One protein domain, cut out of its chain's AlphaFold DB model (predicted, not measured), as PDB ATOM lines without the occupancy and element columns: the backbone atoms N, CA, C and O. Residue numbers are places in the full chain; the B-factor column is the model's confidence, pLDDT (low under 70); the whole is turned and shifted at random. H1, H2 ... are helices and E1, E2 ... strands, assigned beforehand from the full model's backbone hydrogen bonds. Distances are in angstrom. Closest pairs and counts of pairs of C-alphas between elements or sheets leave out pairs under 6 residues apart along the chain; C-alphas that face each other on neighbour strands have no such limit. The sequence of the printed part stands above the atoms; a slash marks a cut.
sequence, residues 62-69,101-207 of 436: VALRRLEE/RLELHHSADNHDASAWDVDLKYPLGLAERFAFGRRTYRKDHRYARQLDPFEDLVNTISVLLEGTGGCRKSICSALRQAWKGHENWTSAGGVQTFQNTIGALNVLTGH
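What this domain is: This is residues 62 to 69 and 101 to 207 of the 436 residues of the protein "Histone-lysine N-methyltransferase, H3 lysine-79 specific" of Pseudocercospora eumusae (UniProt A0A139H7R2). Look first for two loosely packed layers: the small hairpin E1-E2 and the helix H4 lie side by side in one, and the helical hairpin H2-H3 covers it as the other, with H2 over the strands and H3 over H4. H1 packs on H4 at one end, and at the opposite end residues 140 to 146 of a long loop stick out. The printed part has 115 residues, with four named helices and two named strands in the order H1 E1 E2 H2 H3 H4; the sheet E1 - E2 is antiparallel. The class is mostly helix, though under half of the residues, 57 of 115, are in named elements. The whole is compact, with a radius of gyration of the C-alphas of 14.7 A and spans of 44 by 33 by 25 A.

Where its parts are: Find C-alpha 118 at (179.648, 153.138, 174.166); from there E1, residues 118 to 121, runs 9.6 A, and E2, residues 127 to 130, comes back over 9.7 A. H4 is residues 190 to 205, 22.2 A long, ending at C-alpha 205 at (176.480, 159.517, 186.310). H2 is residues 149 to 160, 16.4 A, and H3 is residues 167 to 179, 18.1 A. H1, residues 62 to 69, begins at C-alpha 62 at (177.220, 173.001, 183.236) and spans 10.1 A.

How they stand to each other: Start at the hairpin E1 and E2, antiparallel at 152 degrees, where N 120 and O 128 are 2.9 A apart and N 130 and O 118 2.8 A, both within hydrogen-bond range. Residues 104 to 105 pair in parallel with residues 128 to 129 of E2. The closest C-alphas of E1 and H4 are those of Lys 121 and Asn 202, 5.1 A apart; those of E2 and H2 are Phe 130 and Pro 149, 6.7 A. H2 touches H3 with residues 154 to 158 alone, closest at the C-alphas of Val 154 and Cys 172, 6.1 A, in a hairpin at a shallow tilt of 14 degrees, opposite ways. H3 and H4, also a hairpin, touch at the C-alphas of Ala 178 and Phe 194, 6.9 A, at a shallow tilt of 26 degrees. H1 touches H4, closest at the C-alphas of Ala 63 and Ala 200, 6.0 A, at a tilt of 36 degrees, only just steep. H1 and H2 are apart. In H1, H2, H3 and H4 every O i to N i+4 pair is within hydrogen-bond range.

The domain as a whole: The C-alphas farthest apart, those of Val 62 and Arg 142, are 46.8 A apart. Residues 70 to 100 are not printed, and C-alphas 69 and 101 are 31.1 A apart across that cut. The link from E2 to H2 is long, 18 residues. Mean pLDDT of the printed part is 73.1; 44 residues are under 70, among them 62 to 69, 101 to 113 and 134 to 147.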
ATOM      1  N   VAL A  62     176.710 172.918 184.613       66.38
ATOM      2  CA  VAL A  62     177.220 173.001 183.236       66.38
ATOM      3  C   VAL A  62     176.926 171.718 182.466       66.38
ATOM      4  O   VAL A  62     176.528 171.798 181.311       66.38
ATOM      5  N   ALA A  63     177.077 170.539 183.070       59.03
ATOM      6  CA  ALA A  63     176.761 169.268 182.422       59.03
ATOM      7  C   ALA A  63     175.254 169.113 182.165       59.03
ATOM      8  O   ALA A  63     174.873 168.689 181.076       59.03
ATOM      9  N   LEU A  64     174.404 169.516 183.118       62.75
ATOM     10  CA  LEU A  64     172.950 169.571 182.947       62.75
ATOM     11  C   LEU A  64     172.554 170.557 181.846       62.75
ATOM     12  O   LEU A  64     171.859 170.157 180.918       62.75
ATOM     13  N   ARG A  65     173.068 171.795 181.876       65.44
ATOM     14  CA  ARG A  65     172.824 172.782 180.807       65.44
ATOM     15  C   ARG A  65     173.308 172.291 179.451       65.44
ATOM     16  O   ARG A  65     172.584 172.391 178.471       65.44
ATOM     17  N   ARG A  66     174.488 171.675 179.389       65.25
ATOM     18  CA  ARG A  66     175.027 171.089 178.160       65.25
ATOM     19  C   ARG A  66     174.156 169.945 177.652       65.25
ATOM     20  O   ARG A  66     173.988 169.814 176.449       65.25
ATOM     21  N   LEU A  67     173.597 169.120 178.536       62.34
ATOM     22  CA  LEU A  67     172.632 168.091 178.148       62.34
ATOM     23  C   LEU A  67     171.334 168.710 177.639       62.34
ATOM     24  O   LEU A  67     170.841 168.272 176.610       62.34
ATOM     25  N   GLU A  68     170.812 169.743 178.292       65.19
ATOM     26  CA  GLU A  68     169.625 170.473 177.841       65.19
ATOM     27  C   GLU A  68     169.849 171.151 176.484       65.19
ATOM     28  O   GLU A  68     168.986 171.069 175.613       65.19
ATOM     29  N   GLU A  69     171.023 171.739 176.254       66.81
ATOM     30  CA  GLU A  69     171.436 172.328 174.977       66.81
ATOM     31  C   GLU A  69     171.616 171.260 173.897       66.81
ATOM     32  O   GLU A  69     171.134 171.433 172.779       66.81
ATOM     33  N   ARG A 101     188.892 148.136 186.474       45.12
ATOM     34  CA  ARG A 101     187.704 148.119 185.631       45.12
ATOM     35  C   ARG A 101     187.075 146.737 185.786       45.12
ATOM     36  O   ARG A 101     187.618 145.760 185.273       45.12
ATOM     37  N   LEU A 102     185.935 146.637 186.474       53.19
ATOM     38  CA  LEU A 102     184.968 145.603 186.106       53.19
ATOM     39  C   LEU A 102     184.512 145.960 184.683       53.19
ATOM     40  O   LEU A 102     183.552 146.700 184.513       53.19
ATOM     41  N   GLU A 103     185.258 145.536 183.653       52.41
ATOM     42  CA  GLU A 103     184.812 145.657 182.260       52.41
ATOM     43  C   GLU A 103     183.680 144.650 182.054       52.41
ATOM     44  O   GLU A 103     183.893 143.522 181.609       52.41
ATOM     45  N   LEU A 104     182.469 145.042 182.448       58.44
ATOM     46  CA  LEU A 104     181.273 144.302 182.089       58.44
ATOM     47  C   LEU A 104     180.890 144.648 180.652       58.44
ATOM     48  O   LEU A 104     180.975 145.796 180.206       58.44
ATOM     49  N   HIS A 105     180.485 143.616 179.922       60.12
ATOM     50  CA  HIS A 105     179.986 143.724 178.564       60.12
ATOM     51  C   HIS A 105     178.481 143.468 178.561       60.12
ATOM     52  O   HIS A 105     177.987 142.583 179.261       60.12
ATOM     53  N   HIS A 106     177.768 144.232 177.736       63.16
ATOM     54  CA  HIS A 106     176.320 144.144 177.582       63.16
ATOM     55  C   HIS A 106     175.815 142.750 177.145       63.16
ATOM     56  O   HIS A 106     174.648 142.441 177.345       63.16
ATOM     57  N   SER A 107     176.648 141.876 176.577       59.94
ATOM     58  CA  SER A 107     176.239 140.520 176.183       59.94
ATOM     59  C   SER A 107     177.279 139.484 176.602       59.94
ATOM     60  O   SER A 107     178.464 139.808 176.712       59.94
ATOM     61  N   ALA A 108     176.832 138.243 176.840       49.91
ATOM     62  CA  ALA A 108     177.732 137.096 176.953       49.91
ATOM     63  C   ALA A 108     178.270 136.669 175.574       49.91
ATOM     64  O   ALA A 108     179.305 136.007 175.499       49.91
ATOM     65  N   ASP A 109     177.584 137.062 174.496       51.84
ATOM     66  CA  ASP A 109     178.015 136.876 173.119       51.84
ATOM     67  C   ASP A 109     179.001 137.971 172.686       51.84
ATOM     68  O   ASP A 109     178.867 139.161 172.988       51.84
ATOM     69  N   ASN A 110     179.975 137.572 171.868       55.22
ATOM     70  CA  ASN A 110     180.873 138.505 171.204       55.22
ATOM     71  C   ASN A 110     180.091 139.286 170.134       55.22
ATOM     72  O   ASN A 110     179.655 138.726 169.125       55.22
ATOM     73  N   HIS A 111     179.918 140.588 170.320       63.44
ATOM     74  CA  HIS A 111     179.535 141.482 169.230       63.44
ATOM     75  C   HIS A 111     180.790 141.926 168.475       63.44
ATOM     76  O   HIS A 111     181.841 142.143 169.083       63.44
ATOM     77  N   ASP A 112     180.683 142.083 167.154       66.25
ATOM     78  CA  ASP A 112     181.721 142.798 166.412       66.25
ATOM     79  C   ASP A 112     181.828 144.223 166.959       66.25
ATOM     80  O   ASP A 112     180.812 144.858 167.245       66.25
ATOM     81  N   ALA A 113     183.049 144.741 167.085       69.19
ATOM     82  CA  ALA A 113     183.234 146.126 167.495       69.19
ATOM     83  C   ALA A 113     182.532 147.058 166.500       69.19
ATOM     84  O   ALA A 113     182.731 146.953 165.283       69.19
ATOM     85  N   SER A 114     181.741 147.989 167.020       73.81
ATOM     86  CA  SER A 114     181.034 148.969 166.210       73.81
ATOM     87  C   SER A 114     181.506 150.387 166.498       73.81
ATOM     88  O   SER A 114     181.909 150.723 167.610       73.81
ATOM     89  N   ALA A 115     181.404 151.265 165.497       73.25
ATOM     90  CA  ALA A 115     181.674 152.694 165.667       73.25
ATOM     91  C   ALA A 115     180.703 153.372 166.655       73.25
ATOM     92  O   ALA A 115     180.964 154.481 167.118       73.25
ATOM     93  N   TRP A 116     179.586 152.710 166.962       77.50
ATOM     94  CA  TRP A 116     178.555 153.197 167.873       77.50
ATOM     95  C   TRP A 116     178.679 152.627 169.284       77.50
ATOM     96  O   TRP A 116     177.883 153.028 170.120       77.50
ATOM     97  N   ASP A 117     179.623 151.718 169.558       84.25
ATOM     98  CA  ASP A 117     179.794 151.156 170.901       84.25
ATOM     99  C   ASP A 117     180.077 152.275 171.912       84.25
ATOM    100  O   ASP A 117     180.783 153.253 171.621       84.25
ATOM    101  N   VAL A 118     179.519 152.131 173.112       86.81
ATOM    102  CA  VAL A 118     179.648 153.138 174.166       86.81
ATOM    103  C   VAL A 118     180.046 152.507 175.484       86.81
ATOM    104  O   VAL A 118     179.567 151.438 175.848       86.81
ATOM    105  N   ASP A 119     180.912 153.202 176.214       87.25
ATOM    106  CA  ASP A 119     181.194 152.896 177.611       87.25
ATOM    107  C   ASP A 119     180.309 153.833 178.453       87.25
ATOM    108  O   ASP A 119     180.484 155.056 178.399       87.25
ATOM    109  N   LEU A 120     179.352 153.279 179.200       88.56
ATOM    110  CA  LEU A 120     178.524 154.021 180.151       88.56
ATOM    111  C   LEU A 120     179.177 153.956 181.531       88.56
ATOM    112  O   LEU A 120     179.474 152.868 182.022       88.56
ATOM    113  N   LYS A 121     179.395 155.113 182.157       86.62
ATOM    114  CA  LYS A 121     179.919 155.217 183.518       86.62
ATOM    115  C   LYS A 121     178.795 155.108 184.540       86.62
ATOM    116  O   LYS A 121     177.751 155.746 184.411       86.62
ATOM    117  N   TYR A 122     179.070 154.332 185.571       85.69
ATOM    118  CA  TYR A 122     178.234 154.096 186.731       85.69
ATOM    119  C   TYR A 122     178.712 154.949 187.910       85.69
ATOM    120  O   TYR A 122     179.820 155.508 187.862       85.69
ATOM    121  N   PRO A 123     177.909 155.020 188.986       75.38
ATOM    122  CA  PRO A 123     178.389 155.474 190.285       75.38
ATOM    123  C   PRO A 123     179.712 154.772 190.673       75.38
ATOM    124  O   PRO A 123     180.033 153.687 190.190       75.38
ATOM    125  N   LEU A 124     180.562 155.448 191.450       74.88
ATOM    126  CA  LEU A 124     181.975 155.093 191.727       74.88
ATOM    127  C   LEU A 124     182.947 155.102 190.534       74.88
ATOM    128  O   LEU A 124     184.135 154.836 190.720       74.88
ATOM    129  N   GLY A 125     182.497 155.451 189.327       76.88
ATOM    130  CA  GLY A 125     183.365 155.543 188.151       76.88
ATOM    131  C   GLY A 125     183.661 154.202 187.476       76.88
ATOM    132  O   GLY A 125     184.509 154.148 186.580       76.88
ATOM    133  N   LEU A 126     182.947 153.136 187.862       83.94
ATOM    134  CA  LEU A 126     182.914 151.882 187.109       83.94
ATOM    135  C   LEU A 126     182.256 152.108 185.740       83.94
ATOM    136  O   LEU A 126     181.579 153.114 185.526       83.94
ATOM    137  N   ALA A 127     182.468 151.205 184.782       85.06
ATOM    138  CA  ALA A 127     181.904 151.359 183.444       85.06
ATOM    139  C   ALA A 127     181.480 150.024 182.827       85.06
ATOM    140  O   ALA A 127     182.217 149.045 182.908       85.06
ATOM    141  N   GLU A 128     180.336 150.024 182.145       86.94
ATOM    142  CA  GLU A 128     179.861 148.910 181.315       86.94
ATOM    143  C   GLU A 128     179.938 149.310 179.839       86.94
ATOM    144  O   GLU A 128     179.580 150.432 179.467       86.94
ATOM    145  N   ARG A 129     180.391 148.389 178.983       86.81
ATOM    146  CA  ARG A 129     180.370 148.590 177.532       86.81
ATOM    147  C   ARG A 129     179.081 148.052 176.925       86.81
ATOM    148  O   ARG A 129     178.826 146.848 176.965       86.81
ATOM    149  N   PHE A 130     178.359 148.929 176.239       86.25
ATOM    150  CA  PHE A 130     177.222 148.602 175.390       86.25
ATOM    151  C   PHE A 130     177.690 148.487 173.943       86.25
ATOM    152  O   PHE A 130     178.216 149.445 173.369       86.25
ATOM    153  N   ALA A 131     177.535 147.288 173.381       80.62
ATOM    154  CA  ALA A 131     177.945 146.975 172.022       80.62
ATOM    155  C   ALA A 131     176.730 146.909 171.093       80.62
ATOM    156  O   ALA A 131     175.746 146.235 171.393       80.62
ATOM    157  N   PHE A 132     176.826 147.576 169.944       79.81
ATOM    158  CA  PHE A 132     175.748 147.652 168.944       79.81
ATOM    159  C   PHE A 132     176.120 146.996 167.616       79.81
ATOM    160  O   PHE A 132     175.406 147.128 166.620       79.81
ATOM    161  N   GLY A 133     177.272 146.328 167.562       71.69
ATOM    162  CA  GLY A 133     177.672 145.567 166.389       71.69
ATOM    163  C   GLY A 133     176.752 144.384 166.117       71.69
ATOM    164  O   GLY A 133     175.882 144.025 166.915       71.69
ATOM    165  N   ARG A 134     176.960 143.730 164.974       67.38
ATOM    166  CA  ARG A 134     176.250 142.479 164.690       67.38
ATOM    167  C   ARG A 134     176.691 141.416 165.693       67.38
ATOM    168  O   ARG A 134     177.877 141.305 166.003       67.38
ATOM    169  N   ARG A 135     175.735 140.616 166.171       65.75
ATOM    170  CA  ARG A 135     176.053 139.400 166.925       65.75
ATOM    171  C   ARG A 135     176.875 138.478 166.034       65.75
ATOM    172  O   ARG A 135     176.414 138.108 164.952       65.75
ATOM    173  N   THR A 136     178.075 138.122 166.486       57.25
ATOM    174  CA  THR A 136     178.955 137.213 165.735       57.25
ATOM    175  C   THR A 136     178.456 135.772 165.785       57.25
ATOM    176  O   THR A 136     178.684 135.009 164.847       57.25
ATOM    177  N   TYR A 137     177.713 135.412 166.836       56.19
ATOM    178  CA  TYR A 137     177.098 134.102 166.994       56.19
ATOM    179  C   TYR A 137     175.575 134.240 167.087       56.19
ATOM    180  O   TYR A 137     175.044 134.871 167.994       56.19
ATOM    181  N   ARG A 138     174.853 133.642 166.136       51.78
ATOM    182  CA  ARG A 138     173.399 133.460 166.225       51.78
ATOM    183  C   ARG A 138     173.120 132.130 166.908       51.78
ATOM    184  O   ARG A 138     172.988 131.108 166.237       51.78
ATOM    185  N   LYS A 139     172.987 132.117 168.233       53.06
ATOM    186  CA  LYS A 139     172.115 131.114 168.857       53.06
ATOM    187  C   LYS A 139     170.692 131.662 168.803       53.06
ATOM    188  O   LYS A 139     170.145 132.081 169.815       53.06
ATOM    189  N   ASP A 140     170.102 131.682 167.607       49.25
ATOM    190  CA  ASP A 140     168.686 132.020 167.441       49.25
ATOM    191  C   ASP A 140     167.857 130.876 168.040       49.25
ATOM    192  O   ASP A 140     167.406 129.964 167.347       49.25
ATOM    193  N   HIS A 141     167.691 130.873 169.361       53.41
ATOM    194  CA  HIS A 141     166.693 130.026 169.982       53.41
ATOM    195  C   HIS A 141     165.360 130.769 169.942       53.41
ATOM    196  O   HIS A 141     165.283 131.914 170.375       53.41
ATOM    197  N   ARG A 142     164.273 130.098 169.535       48.84
ATOM    198  CA  ARG A 142     162.889 130.637 169.511       48.84
ATOM    199  C   ARG A 142     162.361 131.201 170.847       48.84
ATOM    200  O   ARG A 142     161.222 131.638 170.922       48.84
ATOM    201  N   TYR A 143     163.159 131.080 171.899       48.84
ATOM    202  CA  TYR A 143     162.853 131.396 173.288       48.84
ATOM    203  C   TYR A 143     163.842 132.409 173.882       48.84
ATOM    204  O   TYR A 143     163.650 132.854 175.012       48.84
ATOM    205  N   ALA A 144     164.902 132.771 173.151       52.91
ATOM    206  CA  ALA A 144     165.740 133.891 173.539       52.91
ATOM    207  C   ALA A 144     164.890 135.164 173.441       52.91
ATOM    208  O   ALA A 144     164.227 135.403 172.428       52.91
ATOM    209  N   ARG A 145     164.876 135.959 174.513       57.59
ATOM    210  CA  ARG A 145     164.285 137.298 174.483       57.59
ATOM    211  C   ARG A 145     164.969 138.085 173.360       57.59
ATOM    212  O   ARG A 145     166.184 137.987 173.202       57.59
ATOM    213  N   GLN A 146     164.207 138.839 172.567       60.22
ATOM    214  CA  GLN A 146     164.814 139.798 171.645       60.22
ATOM    215  C   GLN A 146     165.480 140.887 172.482       60.22
ATOM    216  O   GLN A 146     164.804 141.699 173.107       60.22
ATOM    217  N   LEU A 147     166.805 140.831 172.540       67.50
ATOM    218  CA  LEU A 147     167.623 141.815 173.225       67.50
ATOM    219  C   LEU A 147     167.861 142.970 172.268       67.50
ATOM    220  O   LEU A 147     168.486 142.777 171.224       67.50
ATOM    221  N   ASP A 148     167.360 144.145 172.632       78.75
ATOM    222  CA  ASP A 148     167.755 145.399 172.007       78.75
ATOM    223  C   ASP A 148     168.763 146.098 172.933       78.75
ATOM    224  O   ASP A 148     168.365 146.667 173.957       78.75
ATOM    225  N   PRO A 149     170.069 146.060 172.599       80.00
ATOM    226  CA  PRO A 149     171.103 146.713 173.392       80.00
ATOM    227  C   PRO A 149     170.861 148.201 173.613       80.00
ATOM    228  O   PRO A 149     171.330 148.770 174.599       80.00
ATOM    229  N   PHE A 150     170.140 148.848 172.695       85.50
ATOM    230  CA  PHE A 150     169.848 150.263 172.796       85.50
ATOM    231  C   PHE A 150     168.739 150.547 173.804       85.50
ATOM    232  O   PHE A 150     168.902 151.429 174.643       85.50
ATOM    233  N   GLU A 151     167.647 149.782 173.789       86.62
ATOM    234  CA  GLU A 151     166.595 149.958 174.798       86.62
ATOM    235  C   GLU A 151     167.109 149.641 176.204       86.62
ATOM    236  O   GLU A 151     166.795 150.357 177.154       86.62
ATOM    237  N   ASP A 152     167.980 148.646 176.342       87.81
ATOM    238  CA  ASP A 152     168.641 148.371 177.611       87.81
ATOM    239  C   ASP A 152     169.589 149.503 178.063       87.81
ATOM    240  O   ASP A 152     169.575 149.880 179.240       87.81
ATOM    241  N   LEU A 153     170.359 150.111 177.150       89.69
ATOM    242  CA  LEU A 153     171.138 151.318 177.454       89.69
ATOM    243  C   LEU A 153     170.228 152.445 177.955       89.69
ATOM    244  O   LEU A 153     170.521 153.076 178.972       89.69
ATOM    245  N   VAL A 154     169.116 152.702 177.265       90.25
ATOM    246  CA  VAL A 154     168.182 153.771 177.636       90.25
ATOM    247  C   VAL A 154     167.531 153.494 178.992       90.25
ATOM    248  O   VAL A 154     167.411 154.415 179.802       90.25
ATOM    249  N   ASN A 155     167.153 152.249 179.279       90.94
ATOM    250  CA  ASN A 155     166.597 151.867 180.578       90.94
ATOM    251  C   ASN A 155     167.639 151.992 181.697       90.94
ATOM    252  O   ASN A 155     167.333 152.533 182.759       90.94
ATOM    253  N   THR A 156     168.891 151.618 181.425       91.75
ATOM    254  CA  THR A 156     170.018 151.821 182.347       91.75
ATOM    255  C   THR A 156     170.214 153.299 182.663       91.75
ATOM    256  O   THR A 156     170.265 153.683 183.828       91.75
ATOM    257  N   ILE A 157     170.255 154.158 181.641       89.94
ATOM    258  CA  ILE A 157     170.359 155.611 181.822       89.94
ATOM    259  C   ILE A 157     169.153 156.144 182.602       89.94
ATOM    260  O   ILE A 157     169.319 156.965 183.499       89.94
ATOM    261  N   SER A 158     167.944 155.660 182.306       89.50
ATOM    262  CA  SER A 158     166.728 156.060 183.017       89.50
ATOM    263  C   SER A 158     166.825 155.782 184.519       89.50
ATOM    264  O   SER A 158     166.461 156.648 185.311       89.50
ATOM    265  N   VAL A 159     167.345 154.611 184.897       89.81
ATOM    266  CA  VAL A 159     167.607 154.222 186.291       89.81
ATOM    267  C   VAL A 159     168.695 155.090 186.922       89.81
ATOM    268  O   VAL A 159     168.526 155.569 188.041       89.81
ATOM    269  N   LEU A 160     169.810 155.327 186.226       87.06
ATOM    270  CA  LEU A 160     170.909 156.141 186.761       87.06
ATOM    271  C   LEU A 160     170.507 157.610 186.971       87.06
ATOM    272  O   LEU A 160     171.045 158.284 187.846       87.06
ATOM    273  N   LEU A 161     169.545 158.101 186.190       83.94
ATOM    274  CA  LEU A 161     168.966 159.438 186.321       83.94
ATOM    275  C   LEU A 161     167.759 159.480 187.276       83.94
ATOM    276  O   LEU A 161     167.065 160.500 187.354       83.94
ATOM    277  N   GLU A 162     167.467 158.400 188.008       80.06
ATOM    278  CA  GLU A 162     166.336 158.366 188.936       80.06
ATOM    279  C   GLU A 162     166.484 159.469 189.999       80.06
ATOM    280  O   GLU A 162     167.408 159.500 190.814       80.06
ATOM    281  N   GLY A 163     165.548 160.419 189.970       66.38
ATOM    282  CA  GLY A 163     165.498 161.568 190.867       66.38
ATOM    283  C   GLY A 163     166.490 162.703 190.558       66.38
ATOM    284  O   GLY A 163     166.668 163.578 191.408       66.38
ATOM    285  N   THR A 164     167.130 162.760 189.386       65.06
ATOM    286  CA  THR A 164     167.900 163.944 188.931       65.06
ATOM    287  C   THR A 164     167.002 165.076 188.387       65.06
ATOM    288  O   THR A 164     167.440 165.870 187.561       65.06
ATOM    289  N   GLY A 165     165.739 165.172 188.822       61.44
ATOM    290  CA  GLY A 165     164.758 166.135 188.300       61.44
ATOM    291  C   GLY A 165     164.131 165.734 186.952       61.44
ATOM    292  O   GLY A 165     164.289 164.610 186.475       61.44
ATOM    293  N   GLY A 166     163.373 166.650 186.334       58.31
ATOM    294  CA  GLY A 166     162.558 166.403 185.127       58.31
ATOM    295  C   GLY A 166     163.328 166.026 183.849       58.31
ATOM    296  O   GLY A 166     162.714 165.580 182.876       58.31
ATOM    297  N   CYS A 167     164.660 166.137 183.847       71.81
ATOM    298  CA  CYS A 167     165.512 165.901 182.680       71.81
ATOM    299  C   CYS A 167     165.498 164.434 182.203       71.81
ATOM    300  O   CYS A 167     165.712 164.195 181.017       71.81
ATOM    301  N   ARG A 168     165.170 163.454 183.067       82.44
ATOM    302  CA  ARG A 168     165.148 162.010 182.732       82.44
ATOM    303  C   ARG A 168     164.329 161.698 181.476       82.44
ATOM    304  O   ARG A 168     164.837 161.096 180.536       82.44
ATOM    305  N   LYS A 169     163.054 162.112 181.443       81.25
ATOM    306  CA  LYS A 169     162.156 161.817 180.306       81.25
ATOM    307  C   LYS A 169     162.643 162.483 179.019       81.25
ATOM    308  O   LYS A 169     162.598 161.859 177.964       81.25
ATOM    309  N   SER A 170     163.113 163.725 179.126       80.44
ATOM    310  CA  SER A 170     163.631 164.494 177.993       80.44
ATOM    311  C   SER A 170     164.876 163.829 177.399       80.44
ATOM    312  O   SER A 170     164.897 163.527 176.210       80.44
ATOM    313  N   ILE A 171     165.854 163.477 178.240       82.50
ATOM    314  CA  ILE A 171     167.093 162.795 177.839       82.50
ATOM    315  C   ILE A 171     166.794 161.444 177.183       82.50
ATOM    316  O   ILE A 171     167.279 161.180 176.087       82.50
ATOM    317  N   CYS A 172     165.965 160.597 177.803       86.38
ATOM    318  CA  CYS A 172     165.626 159.292 177.229       86.38
ATOM    319  C   CYS A 172     164.865 159.425 175.900       86.38
ATOM    320  O   CYS A 172     165.088 158.637 174.982       86.38
ATOM    321  N   SER A 173     163.978 160.418 175.772       82.81
ATOM    322  CA  SER A 173     163.275 160.712 174.517       82.81
ATOM    323  C   SER A 173     164.244 161.175 173.426       82.81
ATOM    324  O   SER A 173     164.211 160.669 172.307       82.81
ATOM    325  N   ALA A 174     165.159 162.081 173.769       79.44
ATOM    326  CA  ALA A 174     166.170 162.607 172.863       79.44
ATOM    327  C   ALA A 174     167.137 161.516 172.387       79.44
ATOM    328  O   ALA A 174     167.415 161.428 171.196       79.44
ATOM    329  N   LEU A 175     167.579 160.625 173.282       84.62
ATOM    330  CA  LEU A 175     168.389 159.460 172.917       84.62
ATOM    331  C   LEU A 175     167.662 158.567 171.908       84.62
ATOM    332  O   LEU A 175     168.234 158.238 170.871       84.62
ATOM    333  N   ARG A 176     166.395 158.217 172.171       86.75
ATOM    334  CA  ARG A 176     165.582 157.419 171.236       86.75
ATOM    335  C   ARG A 176     165.406 158.119 169.893       86.75
ATOM    336  O   ARG A 176     165.509 157.486 168.845       86.75
ATOM    337  N   GLN A 177     165.170 159.427 169.917       78.69
ATOM    338  CA  GLN A 177     165.020 160.228 168.709       78.69
ATOM    339  C   GLN A 177     166.324 160.305 167.910       78.69
ATOM    340  O   GLN A 177     166.276 160.195 166.688       78.69
ATOM    341  N   ALA A 178     167.472 160.449 168.575       76.88
ATOM    342  CA  ALA A 178     168.776 160.412 167.928       76.88
ATOM    343  C   ALA A 178     169.001 159.051 167.261       76.88
ATOM    344  O   ALA A 178     169.370 158.994 166.090       76.88
ATOM    345  N   TRP A 179     168.736 157.963 167.990       82.81
ATOM    346  CA  TRP A 179     168.930 156.591 167.518       82.81
ATOM    347  C   TRP A 179     168.012 156.194 166.354       82.81
ATOM    348  O   TRP A 179     168.336 155.310 165.554       82.81
ATOM    349  N   LYS A 180     166.855 156.849 166.222       81.19
ATOM    350  CA  LYS A 180     165.930 156.620 165.113       81.19
ATOM    351  C   LYS A 180     166.607 156.960 163.780       81.19
ATOM    352  O   LYS A 180     166.924 158.113 163.504       81.19
ATOM    353  N   GLY A 181     166.786 155.952 162.926       71.00
ATOM    354  CA  GLY A 181     167.483 156.103 161.648       71.00
ATOM    355  C   GLY A 181     169.009 156.117 161.767       71.00
ATOM    356  O   GLY A 181     169.669 156.606 160.846       71.00
ATOM    357  N   HIS A 182     169.573 155.593 162.868       76.88
ATOM    358  CA  HIS A 182     171.022 155.461 163.062       76.88
ATOM    359  C   HIS A 182     171.714 154.708 161.917       76.88
ATOM    360  O   HIS A 182     172.875 154.989 161.624       76.88
ATOM    361  N   GLU A 183     171.006 153.829 161.196       72.25
ATOM    362  CA  GLU A 183     171.532 153.167 159.998       72.25
ATOM    363  C   GLU A 183     171.956 154.139 158.879       72.25
ATOM    364  O   GLU A 183     172.773 153.784 158.030       72.25
ATOM    365  N   ASN A 184     171.431 155.368 158.891       71.25
ATOM    366  CA  ASN A 184     171.735 156.419 157.921       71.25
ATOM    367  C   ASN A 184     172.641 157.515 158.494       71.25
ATOM    368  O   ASN A 184     172.872 158.524 157.820       71.25
ATOM    369  N   TRP A 185     173.138 157.367 159.726       75.06
ATOM    370  CA  TRP A 185     174.077 158.329 160.286       75.06
ATOM    371  C   TRP A 185     175.319 158.402 159.396       75.06
ATOM    372  O   TRP A 185     176.093 157.451 159.275       75.06
ATOM    373  N   THR A 186     175.536 159.561 158.773       62.03
ATOM    374  CA  THR A 186     176.829 159.856 158.163       62.03
ATOM    375  C   THR A 186     177.849 159.969 159.290       62.03
ATOM    376  O   THR A 186     177.557 160.518 160.355       62.03
ATOM    377  N   SER A 187     179.048 159.432 159.071       57.72
ATOM    378  CA  SER A 187     180.066 159.203 160.104       57.72
ATOM    379  C   SER A 187     180.461 160.430 160.946       57.72
ATOM    380  O   SER A 187     181.160 160.263 161.936       57.72
ATOM    381  N   ALA A 188     180.050 161.645 160.569       58.12
ATOM    382  CA  ALA A 188     180.417 162.889 161.244       58.12
ATOM    383  C   ALA A 188     179.301 163.516 162.108       58.12
ATOM    384  O   ALA A 188     179.617 164.206 163.070       58.12
ATOM    385  N   GLY A 189     178.017 163.312 161.789       64.88
ATOM    386  CA  GLY A 189     176.918 164.072 162.410       64.88
ATOM    387  C   GLY A 189     176.257 163.352 163.586       64.88
ATOM    388  O   GLY A 189     176.497 163.673 164.746       64.88
ATOM    389  N   GLY A 190     175.423 162.352 163.282       73.25
ATOM    390  CA  GLY A 190     174.618 161.644 164.288       73.25
ATOM    391  C   GLY A 190     175.456 160.893 165.326       73.25
ATOM    392  O   GLY A 190     175.169 160.958 166.519       73.25
ATOM    393  N   VAL A 191     176.559 160.276 164.887       75.31
ATOM    394  CA  VAL A 191     177.497 159.551 165.764       75.31
ATOM    395  C   VAL A 191     178.123 160.478 166.792       75.31
ATOM    396  O   VAL A 191     178.179 160.140 167.971       75.31
ATOM    397  N   GLN A 192     178.591 161.650 166.355       76.38
ATOM    398  CA  GLN A 192     179.255 162.594 167.241       76.38
ATOM    399  C   GLN A 192     178.259 163.167 168.248       76.38
ATOM    400  O   GLN A 192     178.588 163.260 169.426       76.38
ATOM    401  N   THR A 193     177.029 163.476 167.827       75.00
ATOM    402  CA  THR A 193     175.956 163.909 168.734       75.00
ATOM    403  C   THR A 193     175.631 162.840 169.776       75.00
ATOM    404  O   THR A 193     175.554 163.147 170.966       75.00
ATOM    405  N   PHE A 194     175.506 161.576 169.368       81.50
ATOM    406  CA  PHE A 194     175.265 160.466 170.288       81.50
ATOM    407  C   PHE A 194     176.425 160.275 171.276       81.50
ATOM    408  O   PHE A 194     176.211 160.280 172.485       81.50
ATOM    409  N   GLN A 195     177.668 160.222 170.787       82.31
ATOM    410  CA  GLN A 195     178.870 160.101 171.622       82.31
ATOM    411  C   GLN A 195     179.043 161.301 172.568       82.31
ATOM    412  O   GLN A 195     179.415 161.119 173.724       82.31
ATOM    413  N   ASN A 196     178.723 162.521 172.125       81.94
ATOM    414  CA  ASN A 196     178.725 163.716 172.972       81.94
ATOM    415  C   ASN A 196     177.659 163.631 174.071       81.94
ATOM    416  O   ASN A 196     177.931 164.017 175.207       81.94
ATOM    417  N   THR A 197     176.472 163.107 173.748       82.00
ATOM    418  CA  THR A 197     175.385 162.899 174.718       82.00
ATOM    419  C   THR A 197     175.817 161.902 175.790       82.00
ATOM    420  O   THR A 197     175.709 162.192 176.977       82.00
ATOM    421  N   ILE A 198     176.392 160.765 175.387       86.38
ATOM    422  CA  ILE A 198     176.936 159.769 176.317       86.38
ATOM    423  C   ILE A 198     178.105 160.340 177.124       86.38
ATOM    424  O   ILE A 198     178.195 160.108 178.324       86.38
ATOM    425  N   GLY A 199     178.976 161.138 176.505       85.31
ATOM    426  CA  GLY A 199     180.057 161.834 177.198       85.31
ATOM    427  C   GLY A 199     179.542 162.754 178.305       85.31
ATOM    428  O   GLY A 199     180.061 162.716 179.417       85.31
ATOM    429  N   ALA A 200     178.492 163.532 178.035       82.12
ATOM    430  CA  ALA A 200     177.866 164.390 179.036       82.12
ATOM    431  C   ALA A 200     177.131 163.583 180.123       82.12
ATOM    432  O   ALA A 200     177.231 163.921 181.302       82.12
ATOM    433  N   LEU A 201     176.471 162.477 179.761       83.94
ATOM    434  CA  LEU A 201     175.874 161.552 180.728       83.94
ATOM    435  C   LEU A 201     176.920 160.937 181.650       83.94
ATOM    436  O   LEU A 201     176.722 160.943 182.852       83.94
ATOM    437  N   ASN A 202     178.058 160.503 181.117       86.38
ATOM    438  CA  ASN A 202     179.158 159.947 181.900       86.38
ATOM    439  C   ASN A 202     179.756 160.953 182.889       86.38
ATOM    440  O   ASN A 202     180.276 160.546 183.928       86.38
ATOM    441  N   VAL A 203     179.699 162.251 182.575       81.25
ATOM    442  CA  VAL A 203     180.051 163.309 183.530       81.25
ATOM    443  C   VAL A 203     179.007 163.397 184.643       81.25
ATOM    444  O   VAL A 203     179.380 163.559 185.797       81.25
ATOM    445  N   LEU A 204     177.715 163.247 184.339       77.19
ATOM    446  CA  LEU A 204     176.671 163.244 185.367       77.19
ATOM    447  C   LEU A 204     176.692 161.985 186.240       77.19
ATOM    448  O   LEU A 204     176.731 162.081 187.463       77.19
ATOM    449  N   THR A 205     176.648 160.805 185.625       76.50
ATOM    450  CA  THR A 205     176.480 159.517 186.310       76.50
ATOM    451  C   THR A 205     177.768 159.039 186.968       76.50
ATOM    452  O   THR A 205     177.720 158.370 187.995       76.50
ATOM    453  N   GLY A 206     178.927 159.408 186.413       70.44
ATOM    454  CA  GLY A 206     180.235 159.020 186.934       70.44
ATOM    455  C   GLY A 206     180.752 159.871 188.098       70.44
ATOM    456  O   GLY A 206     181.784 159.520 188.664       70.44
ATOM    457  N   HIS A 207     180.086 160.980 188.453       63.44
ATOM    458  CA  HIS A 207     180.591 161.939 189.450       63.44
ATOM    459  C   HIS A 207     179.758 162.078 190.737       63.44
ATOM    460  O   HIS A 207     180.137 162.853 191.615       63.44
TER     461      HIS A 207